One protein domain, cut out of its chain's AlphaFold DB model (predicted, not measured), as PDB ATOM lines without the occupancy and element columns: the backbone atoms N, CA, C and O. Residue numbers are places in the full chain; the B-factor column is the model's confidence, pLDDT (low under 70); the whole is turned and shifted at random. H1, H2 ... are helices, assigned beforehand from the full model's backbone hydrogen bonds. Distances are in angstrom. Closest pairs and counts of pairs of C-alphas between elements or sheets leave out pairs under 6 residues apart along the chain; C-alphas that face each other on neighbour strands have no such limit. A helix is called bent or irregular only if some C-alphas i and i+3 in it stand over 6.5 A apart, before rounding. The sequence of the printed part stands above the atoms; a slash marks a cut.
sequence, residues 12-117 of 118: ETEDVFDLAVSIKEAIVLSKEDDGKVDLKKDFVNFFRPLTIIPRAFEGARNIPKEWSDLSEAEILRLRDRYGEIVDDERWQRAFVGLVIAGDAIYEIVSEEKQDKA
ATOM      1  N   GLU A  12     -35.143 -24.350  22.020       87.12
ATOM      2  CA  GLU A  12     -34.456 -25.446  22.692       87.12
ATOM      3  C   GLU A  12     -33.648 -26.267  21.679       87.12
ATOM      4  O   GLU A  12     -32.460 -26.540  21.878       87.12
ATOM      5  N   THR A  13     -34.263 -26.574  20.537       88.94
ATOM      6  CA  THR A  13     -33.602 -27.227  19.402       88.94
ATOM      7  C   THR A  13     -32.443 -26.375  18.861       88.94
ATOM      8  O   THR A  13     -31.334 -26.883  18.681       88.94
ATOM      9  N   GLU A  14     -32.648 -25.071  18.652       90.56
ATOM     10  CA  GLU A  14     -31.599 -24.131  18.232       90.56
ATOM     11  C   GLU A  14     -30.447 -24.062  19.258       90.56
ATOM     12  O   GLU A  14     -29.277 -24.057  18.879       90.56
ATOM     13  N   ASP A  15     -30.740 -24.066  20.561       92.44
ATOM     14  CA  ASP A  15     -29.730 -24.007  21.620       92.44
ATOM     15  C   ASP A  15     -28.850 -25.269  21.649       92.44
ATOM     16  O   ASP A  15     -27.635 -25.172  21.872       92.44
ATOM     17  N   VAL A  16     -29.413 -26.448  21.363       92.75
ATOM     18  CA  VAL A  16     -28.630 -27.691  21.240       92.75
ATOM     19  C   VAL A  16     -27.807 -27.718  19.948       92.75
ATOM     20  O   VAL A  16     -26.647 -28.143  19.978       92.75
ATOM     21  N   PHE A  17     -28.333 -27.215  18.826       92.62
ATOM     22  CA  PHE A  17     -27.533 -27.043  17.605       92.62
ATOM     23  C   PHE A  17     -26.380 -26.053  17.814       92.62
ATOM     24  O   PHE A  17     -25.238 -26.350  17.454       92.62
ATOM     25  N   ASP A  18     -26.638 -24.916  18.460       94.38
ATOM     26  CA  ASP A  18     -25.617 -23.939  18.844       94.38
ATOM     27  C   ASP A  18     -24.533 -24.584  19.727       94.38
ATOM     28  O   ASP A  18     -23.335 -24.316  19.556       94.38
ATOM     29  N   LEU A  19     -24.926 -25.461  20.659       95.75
ATOM     30  CA  LEU A  19     -23.986 -26.211  21.487       95.75
ATOM     31  C   LEU A  19     -23.119 -27.140  20.634       95.75
ATOM     32  O   LEU A  19     -21.892 -27.082  20.729       95.75
ATOM     33  N   ALA A  20     -23.725 -27.949  19.765       95.44
ATOM     34  CA  ALA A  20     -23.001 -28.877  18.900       95.44
ATOM     35  C   ALA A  20     -21.984 -28.146  18.005       95.44
ATOM     36  O   ALA A  20     -20.821 -28.555  17.905       95.44
ATOM     37  N   VAL A  21     -22.401 -27.035  17.392       96.12
ATOM     38  CA  VAL A  21     -21.545 -26.215  16.526       96.12
ATOM     39  C   VAL A  21     -20.392 -25.607  17.318       96.12
ATOM     40  O   VAL A  21     -19.238 -25.738  16.912       96.12
ATOM     41  N   SER A  22     -20.674 -25.015  18.482       96.25
ATOM     42  CA  SER A  22     -19.637 -24.391  19.313       96.25
ATOM     43  C   SER A  22     -18.617 -25.398  19.859       96.25
ATOM     44  O   SER A  22     -17.430 -25.084  19.926       96.25
ATOM     45  N   ILE A  23     -19.032 -26.631  20.182       96.25
ATOM     46  CA  ILE A  23     -18.111 -27.713  20.565       96.25
ATOM     47  C   ILE A  23     -17.208 -28.086  19.385       96.25
ATOM     48  O   ILE A  23     -15.995 -28.224  19.559       96.25
ATOM     49  N   LYS A  24     -17.765 -28.228  18.174       95.69
ATOM     50  CA  LYS A  24     -16.965 -28.520  16.975       95.69
ATOM     51  C   LYS A  24     -15.948 -27.414  16.711       95.69
ATOM     52  O   LYS A  24     -14.795 -27.722  16.419       95.69
ATOM     53  N   GLU A  25     -16.361 -26.150  16.785       95.62
ATOM     54  CA  GLU A  25     -15.470 -24.995  16.610       95.62
ATOM     55  C   GLU A  25     -14.341 -25.009  17.640       95.62
ATOM     56  O   GLU A  25     -13.175 -24.929  17.258       95.62
ATOM     57  N   ALA A  26     -14.668 -25.217  18.919       95.19
ATOM     58  CA  ALA A  26     -13.683 -25.302  19.990       95.19
ATOM     59  C   ALA A  26     -12.659 -26.421  19.746       95.19
ATOM     60  O   ALA A  26     -11.458 -26.201  19.887       95.19
ATOM     61  N   ILE A  27     -13.112 -27.608  19.328       94.75
ATOM     62  CA  ILE A  27     -12.227 -28.738  19.009       94.75
ATOM     63  C   ILE A  27     -11.341 -28.434  17.799       94.75
ATOM     64  O   ILE A  27     -10.180 -28.834  17.803       94.75
ATOM     65  N   VAL A  28     -11.863 -27.769  16.765       95.31
ATOM     66  CA  VAL A  28     -11.061 -27.385  15.593       95.31
ATOM     67  C   VAL A  28      -9.966 -26.409  15.999       95.31
ATOM     68  O   VAL A  28      -8.809 -26.717  15.746       95.31
ATOM     69  N   LEU A  29     -10.321 -25.321  16.689       94.06
ATOM     70  CA  LEU A  29      -9.372 -24.300  17.146       94.06
ATOM     71  C   LEU A  29      -8.287 -24.893  18.047       94.06
ATOM     72  O   LEU A  29      -7.108 -24.613  17.882       94.06
ATOM     73  N   SER A  30      -8.675 -25.777  18.967       92.50
ATOM     74  CA  SER A  30      -7.734 -26.428  19.889       92.50
ATOM     75  C   SER A  30      -6.724 -27.324  19.163       92.50
ATOM     76  O   SER A  30      -5.598 -27.485  19.610       92.50
ATOM     77  N   LYS A  31      -7.112 -27.889  18.014       93.62
ATOM     78  CA  LYS A  31      -6.265 -28.788  17.224       93.62
ATOM     79  C   LYS A  31      -5.370 -28.072  16.213       93.62
ATOM     80  O   LYS A  31      -4.603 -28.767  15.547       93.62
ATOM     81  N   GLU A  32      -5.463 -26.749  16.062       91.06
ATOM     82  CA  GLU A  32      -4.709 -26.010  15.035       91.06
ATOM     83  C   GLU A  32      -3.189 -26.113  15.229       91.06
ATOM     84  O   GLU A  32      -2.463 -26.235  14.242       91.06
ATOM     85  N   ASP A  33      -2.715 -26.152  16.478       82.44
ATOM     86  CA  ASP A  33      -1.282 -26.116  16.785       82.44
ATOM     87  C   ASP A  33      -0.606 -27.498  16.738       82.44
ATOM     88  O   ASP A  33       0.411 -27.681  16.065       82.44
ATOM     89  N   ASP A  34      -1.136 -28.488  17.468       85.06
ATOM     90  CA  ASP A  34      -0.492 -29.801  17.653       85.06
ATOM     91  C   ASP A  34      -1.400 -31.006  17.332       85.06
ATOM     92  O   ASP A  34      -1.022 -32.166  17.551       85.06
ATOM     93  N   GLY A  35      -2.596 -30.747  16.793       90.94
ATOM     94  CA  GLY A  35      -3.589 -31.763  16.445       90.94
ATOM     95  C   GLY A  35      -4.299 -32.410  17.640       90.94
ATOM     96  O   GLY A  35      -5.082 -33.351  17.442       90.94
ATOM     97  N   LYS A  36      -4.055 -31.950  18.873       90.88
ATOM     98  CA  LYS A  36      -4.661 -32.480  20.101       90.88
ATOM     99  C   LYS A  36      -5.548 -31.431  20.762       90.88
ATOM    100  O   LYS A  36      -5.676 -30.318  20.293       90.88
ATOM    101  N   VAL A  37      -6.253 -31.847  21.808       90.75
ATOM    102  CA  VAL A  37      -6.989 -30.935  22.686       90.75
ATOM    103  C   VAL A  37      -6.303 -30.996  24.043       90.75
ATOM    104  O   VAL A  37      -6.270 -32.062  24.664       90.75
ATOM    105  N   ASP A  38      -5.755 -29.875  24.495       91.62
ATOM    106  CA  ASP A  38      -5.177 -29.683  25.821       91.62
ATOM    107  C   ASP A  38      -5.964 -28.595  26.551       91.62
ATOM    108  O   ASP A  38      -5.681 -27.404  26.447       91.62
ATOM    109  N   LEU A  39      -6.939 -29.007  27.366       88.00
ATOM    110  CA  LEU A  39      -7.803 -28.079  28.102       88.00
ATOM    111  C   LEU A  39      -7.040 -27.108  29.016       88.00
ATOM    112  O   LEU A  39      -7.613 -26.095  29.402       88.00
ATOM    113  N   LYS A  40      -5.774 -27.366  29.377       89.06
ATOM    114  CA  LYS A  40      -4.985 -26.391  30.149       89.06
ATOM    115  C   LYS A  40      -4.567 -25.185  29.312       89.06
ATOM    116  O   LYS A  40      -4.385 -24.109  29.872       89.06
ATOM    117  N   LYS A  41      -4.389 -25.372  28.006       89.69
ATOM    118  CA  LYS A  41      -3.990 -24.327  27.056       89.69
ATOM    119  C   LYS A  41      -5.197 -23.783  26.299       89.69
ATOM    120  O   LYS A  41      -5.344 -22.575  26.158       89.69
ATOM    121  N   ASP A  42      -6.099 -24.678  25.920       90.88
ATOM    122  CA  ASP A  42      -7.186 -24.404  24.987       90.88
ATOM    123  C   ASP A  42      -8.485 -23.997  25.680       90.88
ATOM    124  O   ASP A  42      -9.509 -23.825  25.024       90.88
ATOM    125  N   PHE A  43      -8.478 -23.842  27.009       90.81
ATOM    126  CA  PHE A  43      -9.674 -23.525  27.796       90.81
ATOM    127  C   PHE A  43     -10.487 -22.362  27.207       90.81
ATOM    128  O   PHE A  43     -11.716 -22.405  27.193       90.81
ATOM    129  N   VAL A  44      -9.802 -21.343  26.677       93.25
ATOM    130  CA  VAL A  44     -10.431 -20.162  26.066       93.25
ATOM    131  C   VAL A  44     -11.331 -20.544  24.883       93.25
ATOM    132  O   VAL A  44     -12.420 -19.988  24.750       93.25
ATOM    133  N   ASN A  45     -10.946 -21.545  24.088       94.19
ATOM    134  CA  ASN A  45     -11.734 -22.032  22.952       94.19
ATOM    135  C   ASN A  45     -13.054 -22.676  23.404       94.19
ATOM    136  O   ASN A  45     -14.040 -22.660  22.672       94.19
ATOM    137  N   PHE A  46     -13.100 -23.200  24.634       94.69
ATOM    138  CA  PHE A  46     -14.282 -23.836  25.215       94.69
ATOM    139  C   PHE A  46     -15.177 -22.873  26.007       94.69
ATOM    140  O   PHE A  46     -16.216 -23.292  26.514       94.69
ATOM    141  N   PHE A  47     -14.852 -21.579  26.086       94.50
ATOM    142  CA  PHE A  47     -15.679 -20.630  26.833       94.50
ATOM    143  C   PHE A  47     -17.110 -20.549  26.277       94.50
ATOM    144  O   PHE A  47     -18.079 -20.655  27.027       94.50
ATOM    145  N   ARG A  48     -17.257 -20.444  24.950       93.19
ATOM    146  CA  ARG A  48     -18.568 -20.398  24.286       93.19
ATOM    147  C   ARG A  48     -19.423 -21.641  24.585       93.19
ATOM    148  O   ARG A  48     -20.511 -21.443  25.127       93.19
ATOM    149  N   PRO A  49     -18.987 -22.888  24.315       94.44
ATOM    150  CA  PRO A  49     -19.811 -24.056  24.622       94.44
ATOM    151  C   PRO A  49     -20.168 -24.139  26.110       94.44
ATOM    152  O   PRO A  49     -21.321 -24.410  26.431       94.44
ATOM    153  N   LEU A  50     -19.250 -23.798  27.024       93.62
ATOM    154  CA  LEU A  50     -19.541 -23.781  28.464       93.62
ATOM    155  C   LEU A  50     -20.688 -22.830  28.837       93.62
ATOM    156  O   LEU A  50     -21.501 -23.164  29.695       93.62
ATOM    157  N   THR A  51     -20.791 -21.673  28.179       93.69
ATOM    158  CA  THR A  51     -21.898 -20.726  28.416       93.69
ATOM    159  C   THR A  51     -23.231 -21.166  27.809       93.69
ATOM    160  O   THR A  51     -24.281 -20.705  28.248       93.69
ATOM    161  N   ILE A  52     -23.206 -22.058  26.816       93.75
ATOM    162  CA  ILE A  52     -24.401 -22.536  26.111       93.75
ATOM    163  C   ILE A  52     -25.005 -23.764  26.801       93.75
ATOM    164  O   ILE A  52     -26.219 -23.940  26.755       93.75
ATOM    165  N   ILE A  53     -24.188 -24.585  27.472       92.88
ATOM    166  CA  ILE A  53     -24.639 -25.812  28.153       92.88
ATOM    167  C   ILE A  53     -25.889 -25.598  29.025       92.88
ATOM    168  O   ILE A  53     -26.827 -26.373  28.854       92.88
ATOM    169  N   PRO A  54     -25.970 -24.580  29.912       90.31
ATOM    170  CA  PRO A  54     -27.119 -24.443  30.805       90.31
ATOM    171  C   PRO A  54     -28.453 -24.322  30.060       90.31
ATOM    172  O   PRO A  54     -29.379 -25.069  30.354       90.31
ATOM    173  N   ARG A  55     -28.523 -23.441  29.051       88.88
ATOM    174  CA  ARG A  55     -29.741 -23.234  28.246       88.88
ATOM    175  C   ARG A  55     -30.077 -24.450  27.379       88.88
ATOM    176  O   ARG A  55     -31.231 -24.859  27.322       88.88
ATOM    177  N   ALA A  56     -29.064 -25.083  26.782       89.69
ATOM    178  CA  ALA A  56     -29.256 -26.263  25.945       89.69
ATOM    179  C   ALA A  56     -29.789 -27.457  26.755       89.69
ATOM    180  O   ALA A  56     -30.640 -28.198  26.274       89.69
ATOM    181  N   PHE A  57     -29.310 -27.649  27.988       89.62
ATOM    182  CA  PHE A  57     -29.721 -28.778  28.826       89.62
ATOM    183  C   PHE A  57     -31.047 -28.537  29.551       89.62
ATOM    184  O   PHE A  57     -31.796 -29.487  29.747       89.62
ATOM    185  N   GLU A  58     -31.379 -27.292  29.901       84.75
ATOM    186  CA  GLU A  58     -32.701 -26.947  30.446       84.75
ATOM    187  C   GLU A  58     -33.828 -27.263  29.447       84.75
ATOM    188  O   GLU A  58     -34.877 -27.786  29.831       84.75
ATOM    189  N   GLY A  59     -33.581 -27.005  28.160       80.38
ATOM    190  CA  GLY A  59     -34.511 -27.282  27.068       80.38
ATOM    191  C   GLY A  59     -34.536 -28.729  26.573       80.38
ATOM    192  O   GLY A  59     -35.538 -29.170  26.011       80.38
ATOM    193  N   ALA A  60     -33.460 -29.490  26.800       84.62
ATOM    194  CA  ALA A  60     -33.226 -30.785  26.155       84.62
ATOM    195  C   ALA A  60     -34.378 -31.789  26.315       84.62
ATOM    196  O   ALA A  60     -34.723 -32.484  25.365       84.62
ATOM    197  N   ARG A  61     -35.025 -31.828  27.482       80.56
ATOM    198  CA  ARG A  61     -36.140 -32.747  27.772       80.56
ATOM    199  C   ARG A  61     -37.399 -32.528  26.918       80.56
ATOM    200  O   ARG A  61     -38.235 -33.424  26.807       80.56
ATOM    201  N   ASN A  62     -37.574 -31.332  26.352       80.06
ATOM    202  CA  ASN A  62     -38.739 -30.999  25.527       80.06
ATOM    203  C   ASN A  62     -38.510 -31.371  24.052       80.06
ATOM    204  O   ASN A  62     -39.452 -31.735  23.345       80.06
ATOM    205  N   ILE A  63     -37.244 -31.406  23.628       81.31
ATOM    206  CA  ILE A  63     -36.829 -31.601  22.236       81.31
ATOM    207  C   ILE A  63     -37.294 -32.933  21.631       81.31
ATOM    208  O   ILE A  63     -37.744 -32.909  20.494       81.31
ATOM    209  N   PRO A  64     -37.252 -34.105  22.300       73.56
ATOM    210  CA  PRO A  64     -37.729 -35.347  21.683       73.56
ATOM    211  C   PRO A  64     -39.195 -35.295  21.237       73.56
ATOM    212  O   PRO A  64     -39.554 -35.972  20.278       73.56
ATOM    213  N   LYS A  65     -40.027 -34.503  21.928       69.00
ATOM    214  CA  LYS A  65     -41.425 -34.268  21.546       69.00
ATOM    215  C   LYS A  65     -41.528 -33.210  20.450       69.00
ATOM    216  O   LYS A  65     -42.270 -33.404  19.501       69.00
ATOM    217  N   GLU A  66     -40.754 -32.131  20.550       67.81
ATOM    218  CA  GLU A  66     -40.707 -31.086  19.516       67.81
ATOM    219  C   GLU A  66     -40.213 -31.637  18.174       67.81
ATOM    220  O   GLU A  66     -40.777 -31.324  17.137       67.81
ATOM    221  N   TRP A  67     -39.199 -32.504  18.184       70.94
ATOM    222  CA  TRP A  67     -38.530 -33.005  16.984       70.94
ATOM    223  C   TRP A  67     -39.437 -33.870  16.099       70.94
ATOM    224  O   TRP A  67     -39.307 -33.835  14.876       70.94
ATOM    225  N   SER A  68     -40.351 -34.650  16.689       69.38
ATOM    226  CA  SER A  68     -41.348 -35.414  15.922       69.38
ATOM    227  C   SER A  68     -42.467 -34.543  15.363       69.38
ATOM    228  O   SER A  68     -43.113 -34.942  14.394       69.38
ATOM    229  N   ASP A  69     -42.675 -33.377  15.973       74.12
ATOM    230  CA  ASP A  69     -43.808 -32.493  15.725       74.12
ATOM    231  C   ASP A  69     -43.397 -31.229  14.949       74.12
ATOM    232  O   ASP A  69     -44.235 -30.358  14.717       74.12
ATOM    233  N   LEU A  70     -42.132 -31.136  14.506       76.12
ATOM    234  CA  LEU A  70     -41.639 -30.001  13.729       76.12
ATOM    235  C   LEU A  70     -42.448 -29.830  12.440       76.12
ATOM    236  O   LEU A  70     -42.498 -30.708  11.573       76.12
ATOM    237  N   SER A  71     -43.017 -28.644  12.282       79.56
ATOM    238  CA  SER A  71     -43.625 -28.186  11.043       79.56
ATOM    239  C   SER A  71     -42.575 -27.997   9.942       79.56
ATOM    240  O   SER A  71     -41.387 -27.763  10.187       79.56
ATOM    241  N   GLU A  72     -43.018 -28.017   8.682       81.44
ATOM    242  CA  GLU A  72     -42.139 -27.732   7.539       81.44
ATOM    243  C   GLU A  72     -41.462 -26.354   7.652       81.44
ATOM    244  O   GLU A  72     -40.307 -26.197   7.254       81.44
ATOM    245  N   ALA A  73     -42.150 -25.362   8.229       82.75
ATOM    246  CA  ALA A  73     -41.615 -24.018   8.435       82.75
ATOM    247  C   ALA A  73     -40.453 -23.998   9.443       82.75
ATOM    248  O   ALA A  73     -39.473 -23.276   9.251       82.75
ATOM    249  N   GLU A  74     -40.529 -24.808  10.496       81.06
ATOM    250  CA  GLU A  74     -39.476 -24.929  11.504       81.06
ATOM    251  C   GLU A  74     -38.251 -25.663  10.964       81.06
ATOM    252  O   GLU A  74     -37.118 -25.225  11.176       81.06
ATOM    253  N   ILE A  75     -38.466 -26.722  10.181       83.56
ATOM    254  CA  ILE A  75     -37.387 -27.425   9.478       83.56
ATOM    255  C   ILE A  75     -36.677 -26.470   8.509       83.56
ATOM    256  O   ILE A  75     -35.446 -26.442   8.454       83.56
ATOM    257  N   LEU A  76     -37.433 -25.651   7.768       85.88
ATOM    258  CA  LEU A  76     -36.868 -24.616   6.899       85.88
ATOM    259  C   LEU A  76     -36.056 -23.589   7.694       85.88
ATOM    260  O   LEU A  76     -34.945 -23.268   7.290       85.88
ATOM    261  N   ARG A  77     -36.543 -23.135   8.851       86.50
ATOM    262  CA  ARG A  77     -35.807 -22.199   9.714       86.50
ATOM    263  C   ARG A  77     -34.493 -22.790  10.236       86.50
ATOM    264  O   ARG A  77     -33.478 -22.092  10.255       86.50
ATOM    265  N   LEU A  78     -34.486 -24.065  10.629       88.31
ATOM    266  CA  LEU A  78     -33.255 -24.761  11.012       88.31
ATOM    267  C   LEU A  78     -32.277 -24.826   9.836       88.31
ATOM    268  O   LEU A  78     -31.097 -24.520  10.008       88.31
ATOM    269  N   ARG A  79     -32.758 -25.171   8.637       90.19
ATOM    270  CA  ARG A  79     -31.934 -25.210   7.419       90.19
ATOM    271  C   ARG A  79     -31.392 -23.837   7.036       90.19
ATOM    272  O   ARG A  79     -30.222 -23.739   6.689       90.19
ATOM    273  N   ASP A  80     -32.183 -22.778   7.160       90.44
ATOM    274  CA  ASP A  80     -31.736 -21.411   6.877       90.44
ATOM    275  C   ASP A  80     -30.614 -20.972   7.828       90.44
ATOM    276  O   ASP A  80     -29.685 -20.273   7.420       90.44
ATOM    277  N   ARG A  81     -30.673 -21.392   9.098       91.00
ATOM    278  CA  ARG A  81     -29.694 -20.999  10.119       91.00
ATOM    279  C   ARG A  81     -28.436 -21.863  10.127       91.00
ATOM    280  O   ARG A  81     -27.335 -21.336  10.277       91.00
ATOM    281  N   TYR A  82     -28.593 -23.176  10.018       92.31
ATOM    282  CA  TYR A  82     -27.511 -24.145  10.211       92.31
ATOM    283  C   TYR A  82     -27.042 -24.789   8.897       92.31
ATOM    284  O   TYR A  82     -25.981 -25.415   8.853       92.31
ATOM    285  N   GLY A  83     -27.779 -24.588   7.806       91.50
ATOM    286  CA  GLY A  83     -27.447 -25.106   6.487       91.50
ATOM    287  C   GLY A  83     -27.571 -26.624   6.406       91.50
ATOM    288  O   GLY A  83     -28.402 -27.252   7.061       91.50
ATOM    289  N   GLU A  84     -26.690 -27.222   5.608       90.88
ATOM    290  CA  GLU A  84     -26.692 -28.658   5.303       90.88
ATOM    291  C   GLU A  84     -26.437 -29.551   6.530       90.88
ATOM    292  O   GLU A  84     -26.705 -30.749   6.481       90.88
ATOM    293  N   ILE A  85     -25.953 -28.998   7.652       91.94
ATOM    294  CA  ILE A  85     -25.681 -29.796   8.857       91.94
ATOM    295  C   ILE A  85     -26.961 -30.350   9.493       91.94
ATOM    296  O   ILE A  85     -26.892 -31.329  10.228       91.94
ATOM    297  N   VAL A  86     -28.122 -29.746   9.218       88.38
ATOM    298  CA  VAL A  86     -29.423 -30.234   9.708       88.38
ATOM    299  C   VAL A  86     -29.745 -31.619   9.138       88.38
ATOM    300  O   VAL A  86     -30.324 -32.463   9.825       88.38
ATOM    301  N   ASP A  87     -29.317 -31.874   7.901       88.44
ATOM    302  CA  ASP A  87     -29.578 -33.114   7.168       88.44
ATOM    303  C   ASP A  87     -28.378 -34.094   7.195       88.44
ATOM    304  O   ASP A  87     -28.462 -35.195   6.653       88.44
ATOM    305  N   ASP A  88     -27.255 -33.737   7.834       91.88
ATOM    306  CA  ASP A  88     -26.074 -34.605   7.953       91.88
ATOM    307  C   ASP A  88     -26.232 -35.587   9.127       91.88
ATOM    308  O   ASP A  88     -26.302 -35.199  10.294       91.88
ATOM    309  N   GLU A  89     -26.211 -36.891   8.831       92.81
ATOM    310  CA  GLU A  89     -26.380 -37.964   9.824       92.81
ATOM    311  C   GLU A  89     -25.401 -37.879  11.011       92.81
ATOM    312  O   GLU A  89     -25.715 -38.296  12.130       92.81
ATOM    313  N   ARG A  90     -24.186 -37.356  10.799       93.88
ATOM    314  CA  ARG A  90     -23.180 -37.205  11.865       93.88
ATOM    315  C   ARG A  90     -23.574 -36.085  12.817       93.88
ATOM    316  O   ARG A  90     -23.391 -36.230  14.026       93.88
ATOM    317  N   TRP A  91     -24.117 -34.998  12.278       93.50
ATOM    318  CA  TRP A  91     -24.635 -33.881  13.061       93.50
ATOM    319  C   TRP A  91     -25.917 -34.259  13.791       93.50
ATOM    320  O   TRP A  91     -26.014 -33.987  14.982       93.50
ATOM    321  N   GLN A  92     -26.829 -34.987  13.145       90.31
ATOM    322  CA  GLN A  92     -28.014 -35.538  13.807       90.31
ATOM    323  C   GLN A  92     -27.635 -36.456  14.974       90.31
ATOM    324  O   GLN A  92     -28.201 -36.353  16.059       90.31
ATOM    325  N   ARG A  93     -26.610 -37.305  14.807       92.50
ATOM    326  CA  ARG A  93     -26.093 -38.138  15.904       92.50
ATOM    327  C   ARG A  93     -25.525 -37.305  17.055       92.50
ATOM    328  O   ARG A  93     -25.774 -37.635  18.211       92.50
ATOM    329  N   ALA A  94     -24.748 -36.265  16.753       93.19
ATOM    330  CA  ALA A  94     -24.193 -35.379  17.774       93.19
ATOM    331  C   ALA A  94     -25.302 -34.625  18.522       93.19
ATOM    332  O   ALA A  94     -25.290 -34.588  19.750       93.19
ATOM    333  N   PHE A  95     -26.280 -34.099  17.785       91.62
ATOM    334  CA  PHE A  95     -27.462 -33.435  18.319       91.62
ATOM    335  C   PHE A  95     -28.235 -34.358  19.268       91.62
ATOM    336  O   PHE A  95     -28.356 -34.048  20.449       91.62
ATOM    337  N   VAL A  96     -28.659 -35.538  18.801       90.44
ATOM    338  CA  VAL A  96     -29.395 -36.516  19.622       90.44
ATOM    339  C   VAL A  96     -28.591 -36.928  20.858       90.44
ATOM    340  O   VAL A  96     -29.147 -37.035  21.947       90.44
ATOM    341  N   GLY A  97     -27.274 -37.112  20.723       92.81
ATOM    342  CA  GLY A  97     -26.405 -37.415  21.861       92.81
ATOM    343  C   GLY A  97     -26.410 -36.320  22.932       92.81
ATOM    344  O   GLY A  97     -26.451 -36.632  24.121       92.81
ATOM    345  N   LEU A  98     -26.406 -35.047  22.526       93.81
ATOM    346  CA  LEU A  98     -26.484 -33.909  23.444       93.81
ATOM    347  C   LEU A  98     -27.868 -33.770  24.080       93.81
ATOM    348  O   LEU A  98     -27.938 -33.483  25.272       93.81
ATOM    349  N   VAL A  99     -28.943 -34.018  23.327       92.62
ATOM    350  CA  VAL A  99     -30.316 -34.041  23.860       92.62
ATOM    351  C   VAL A  99     -30.445 -35.088  24.966       92.62
ATOM    352  O   VAL A  99     -30.870 -34.762  26.069       92.62
ATOM    353  N   ILE A 100     -30.002 -36.325  24.710       91.31
ATOM    354  CA  ILE A 100     -30.048 -37.417  25.696       91.31
ATOM    355  C   ILE A 100     -29.211 -37.076  26.935       91.31
ATOM    356  O   ILE A 100     -29.651 -37.292  28.062       91.31
ATOM    357  N   ALA A 101     -28.001 -36.545  26.739       91.62
ATOM    358  CA  ALA A 101     -27.142 -36.158  27.852       91.62
ATOM    359  C   ALA A 101     -27.769 -35.037  28.697       91.62
ATOM    360  O   ALA A 101     -27.730 -35.108  29.925       91.62
ATOM    361  N   GLY A 102     -28.351 -34.025  28.048       91.00
ATOM    362  CA  GLY A 102     -29.014 -32.912  28.720       91.00
ATOM    363  C   GLY A 102     -30.232 -33.356  29.526       91.00
ATOM    364  O   GLY A 102     -30.335 -32.995  30.697       91.00
ATOM    365  N   ASP A 103     -31.094 -34.186  28.935       89.31
ATOM    366  CA  ASP A 103     -32.279 -34.750  29.593       89.31
ATOM    367  C   ASP A 103     -31.900 -35.560  30.844       89.31
ATOM    368  O   ASP A 103     -32.361 -35.260  31.945       89.31
ATOM    369  N   ALA A 104     -30.948 -36.491  30.713       89.44
ATOM    370  CA  ALA A 104     -30.482 -37.313  31.831       89.44
ATOM    371  C   ALA A 104     -29.868 -36.481  32.973       89.44
ATOM    372  O   ALA A 104     -30.109 -36.747  34.150       89.44
ATOM    373  N   ILE A 105     -29.074 -35.452  32.653       87.81
ATOM    374  CA  ILE A 105     -28.500 -34.556  33.670       87.81
ATOM    375  C   ILE A 105     -29.606 -33.769  34.381       87.81
ATOM    376  O   ILE A 105     -29.550 -33.591  35.600       87.81
ATOM    377  N   TYR A 106     -30.611 -33.302  33.642       83.50
ATOM    378  CA  TYR A 106     -31.732 -32.569  34.214       83.50
ATOM    379  C   TYR A 106     -32.582 -33.446  35.146       83.50
ATOM    380  O   TYR A 106     -32.987 -32.980  36.218       83.50
ATOM    381  N   GLU A 107     -32.832 -34.703  34.770       83.00
ATOM    382  CA  GLU A 107     -33.533 -35.700  35.588       83.00
ATOM    383  C   GLU A 107     -32.822 -35.908  36.933       83.00
ATOM    384  O   GLU A 107     -33.423 -35.648  37.977       83.00
ATOM    385  N   ILE A 108     -31.518 -36.217  36.911       85.50
ATOM    386  CA  ILE A 108     -30.692 -36.405  38.120       85.50
ATOM    387  C   ILE A 108     -30.813 -35.202  39.065       85.50
ATOM    388  O   ILE A 108     -31.078 -35.347  40.258       85.50
ATOM    389  N   VAL A 109     -30.654 -33.985  38.537       83.56
ATOM    390  CA  VAL A 109     -30.708 -32.757  39.348       83.56
ATOM    391  C   VAL A 109     -32.114 -32.494  39.902       83.56
ATOM    392  O   VAL A 109     -32.262 -31.890  40.969       83.56
ATOM    393  N   SER A 110     -33.156 -32.907  39.184       79.69
ATOM    394  CA  SER A 110     -34.546 -32.718  39.599       79.69
ATOM    395  C   SER A 110     -34.959 -33.697  40.696       79.69
ATOM    396  O   SER A 110     -35.630 -33.284  41.643       79.69
ATOM    397  N   GLU A 111     -34.528 -34.955  40.615       73.06
ATOM    398  CA  GLU A 111     -34.758 -35.972  41.649       73.06
ATOM    399  C   GLU A 111     -34.002 -35.639  42.943       73.06
ATOM    400  O   GLU A 111     -34.598 -35.613  44.020       73.06
ATOM    401  N   GLU A 112     -32.735 -35.216  42.848       71.38
ATOM    402  CA  GLU A 112     -31.956 -34.770  44.014       71.38
ATOM    403  C   GLU A 112     -32.603 -33.594  44.770       71.38
ATOM    404  O   GLU A 112     -32.384 -33.419  45.974       71.38
ATOM    405  N   LYS A 113     -33.382 -32.747  44.083       61.75
ATOM    406  CA  LYS A 113     -34.132 -31.655  44.722       61.75
ATOM    407  C   LYS A 113     -35.359 -32.152  45.480       61.75
ATOM    408  O   LYS A 113     -35.704 -31.534  46.484       61.75
ATOM    409  N   GLN A 114     -36.012 -33.217  45.015       57.59
ATOM    410  CA  GLN A 114     -37.160 -33.804  45.711       57.59
ATOM    411  C   GLN A 114     -36.712 -34.501  46.999       57.59
ATOM    412  O   GLN A 114     -37.305 -34.259  48.048       57.59
ATOM    413  N   ASP A 115     -35.599 -35.235  46.954       54.47
ATOM    414  CA  ASP A 115     -35.042 -35.926  48.125       54.47
ATOM    415  C   ASP A 115     -34.495 -34.973  49.198       54.47
ATOM    416  O   ASP A 115     -34.507 -35.293  50.381       54.47
ATOM    417  N   LYS A 116     -34.031 -33.774  48.818       53.41
ATOM    418  CA  LYS A 116     -33.583 -32.740  49.773       53.41
ATOM    419  C   LYS A 116     -34.725 -31.932  50.400       53.41
ATOM    420  O   LYS A 116     -34.467 -31.154  51.319       53.41
ATOM    421  N   ALA A 117     -35.947 -32.056  49.882       54.59
ATOM    422  CA  ALA A 117     -37.135 -31.365  50.385       54.59
ATOM    423  C   ALA A 117     -38.053 -32.263  51.242       54.59
ATOM    424  O   ALA A 117     -39.035 -31.754  51.790       54.59
TER     425      ALA A 117
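AT A GLANCE: This is residues 12 to 117 of the 118 residues of an uncharacterized protein of Flavilitoribacter nigricans DSM 23189 = NBRC 102662 (UniProt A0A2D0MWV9). Look for a flat array: helices H1 and H2 form a hairpin, H4 runs in nearly the same line direction beyond H1, and the long helix H5 crosses this row on one side. Short H3 joins H2 to H4 at one end, and residues 108 to 117, mostly H5, stick out. The printed part has 106 residues, is all helix, with H1 to H5 in order and no named strand. It is only just loose, close to compact, with a radius of gyration of the C-alphas of 15.7 A, and spans 44 by 43 by 19 A.

IN THESE COORDINATES: Find C-alpha 12 at (-34.456, -25.446, 22.692); from there H1 runs 26.9 A to residue 30. H2, residues 39 to 60, covers 25.6 A and has a kink of 67 degrees near residue 46; it is irregular, with C-alphas 41 and 44 7.7 A apart. Next come H3, residues 63 to 69, and H4, residues 72 to 86, irregular with C-alphas 81 and 84 9.5 A apart. H5, residues 89 to 115, runs 39.3 A to C-alpha 115 at (-35.042, -35.926, 48.125).

HOW THE PARTS SIT: H1 and H2 touch as a helical hairpin, at a shallow tilt of 9 degrees, opposite ways; their closest C-alphas, Glu 12 and Gly 59, are 4.7 A apart. With residues 16 to 20 alone, H1 touches H5, closest at C-alphas Ala 20 and Phe 95, 6.4 A. H2 touches H5 with residues 56 to 60 alone, closest at C-alphas Phe 57 and Gly 102, 4.2 A. H1 and H4 are close but not clearly touching. Every O i to N i+4 pair is within hydrogen-bond range in H1 and H5, against 11 of 18 in H2, 8 of 11 in H4 and 1 of 3 in H3, where 2 of 4 O i to N i+3 pairs are.

THE WHOLE: The C-alphas farthest apart, Asp 33 and Ala 117, are 49.4 A apart. The printed part has no cut and no long link. Look for pLDDT under 70 at residues 65 to 66, 68 and 113 to 117.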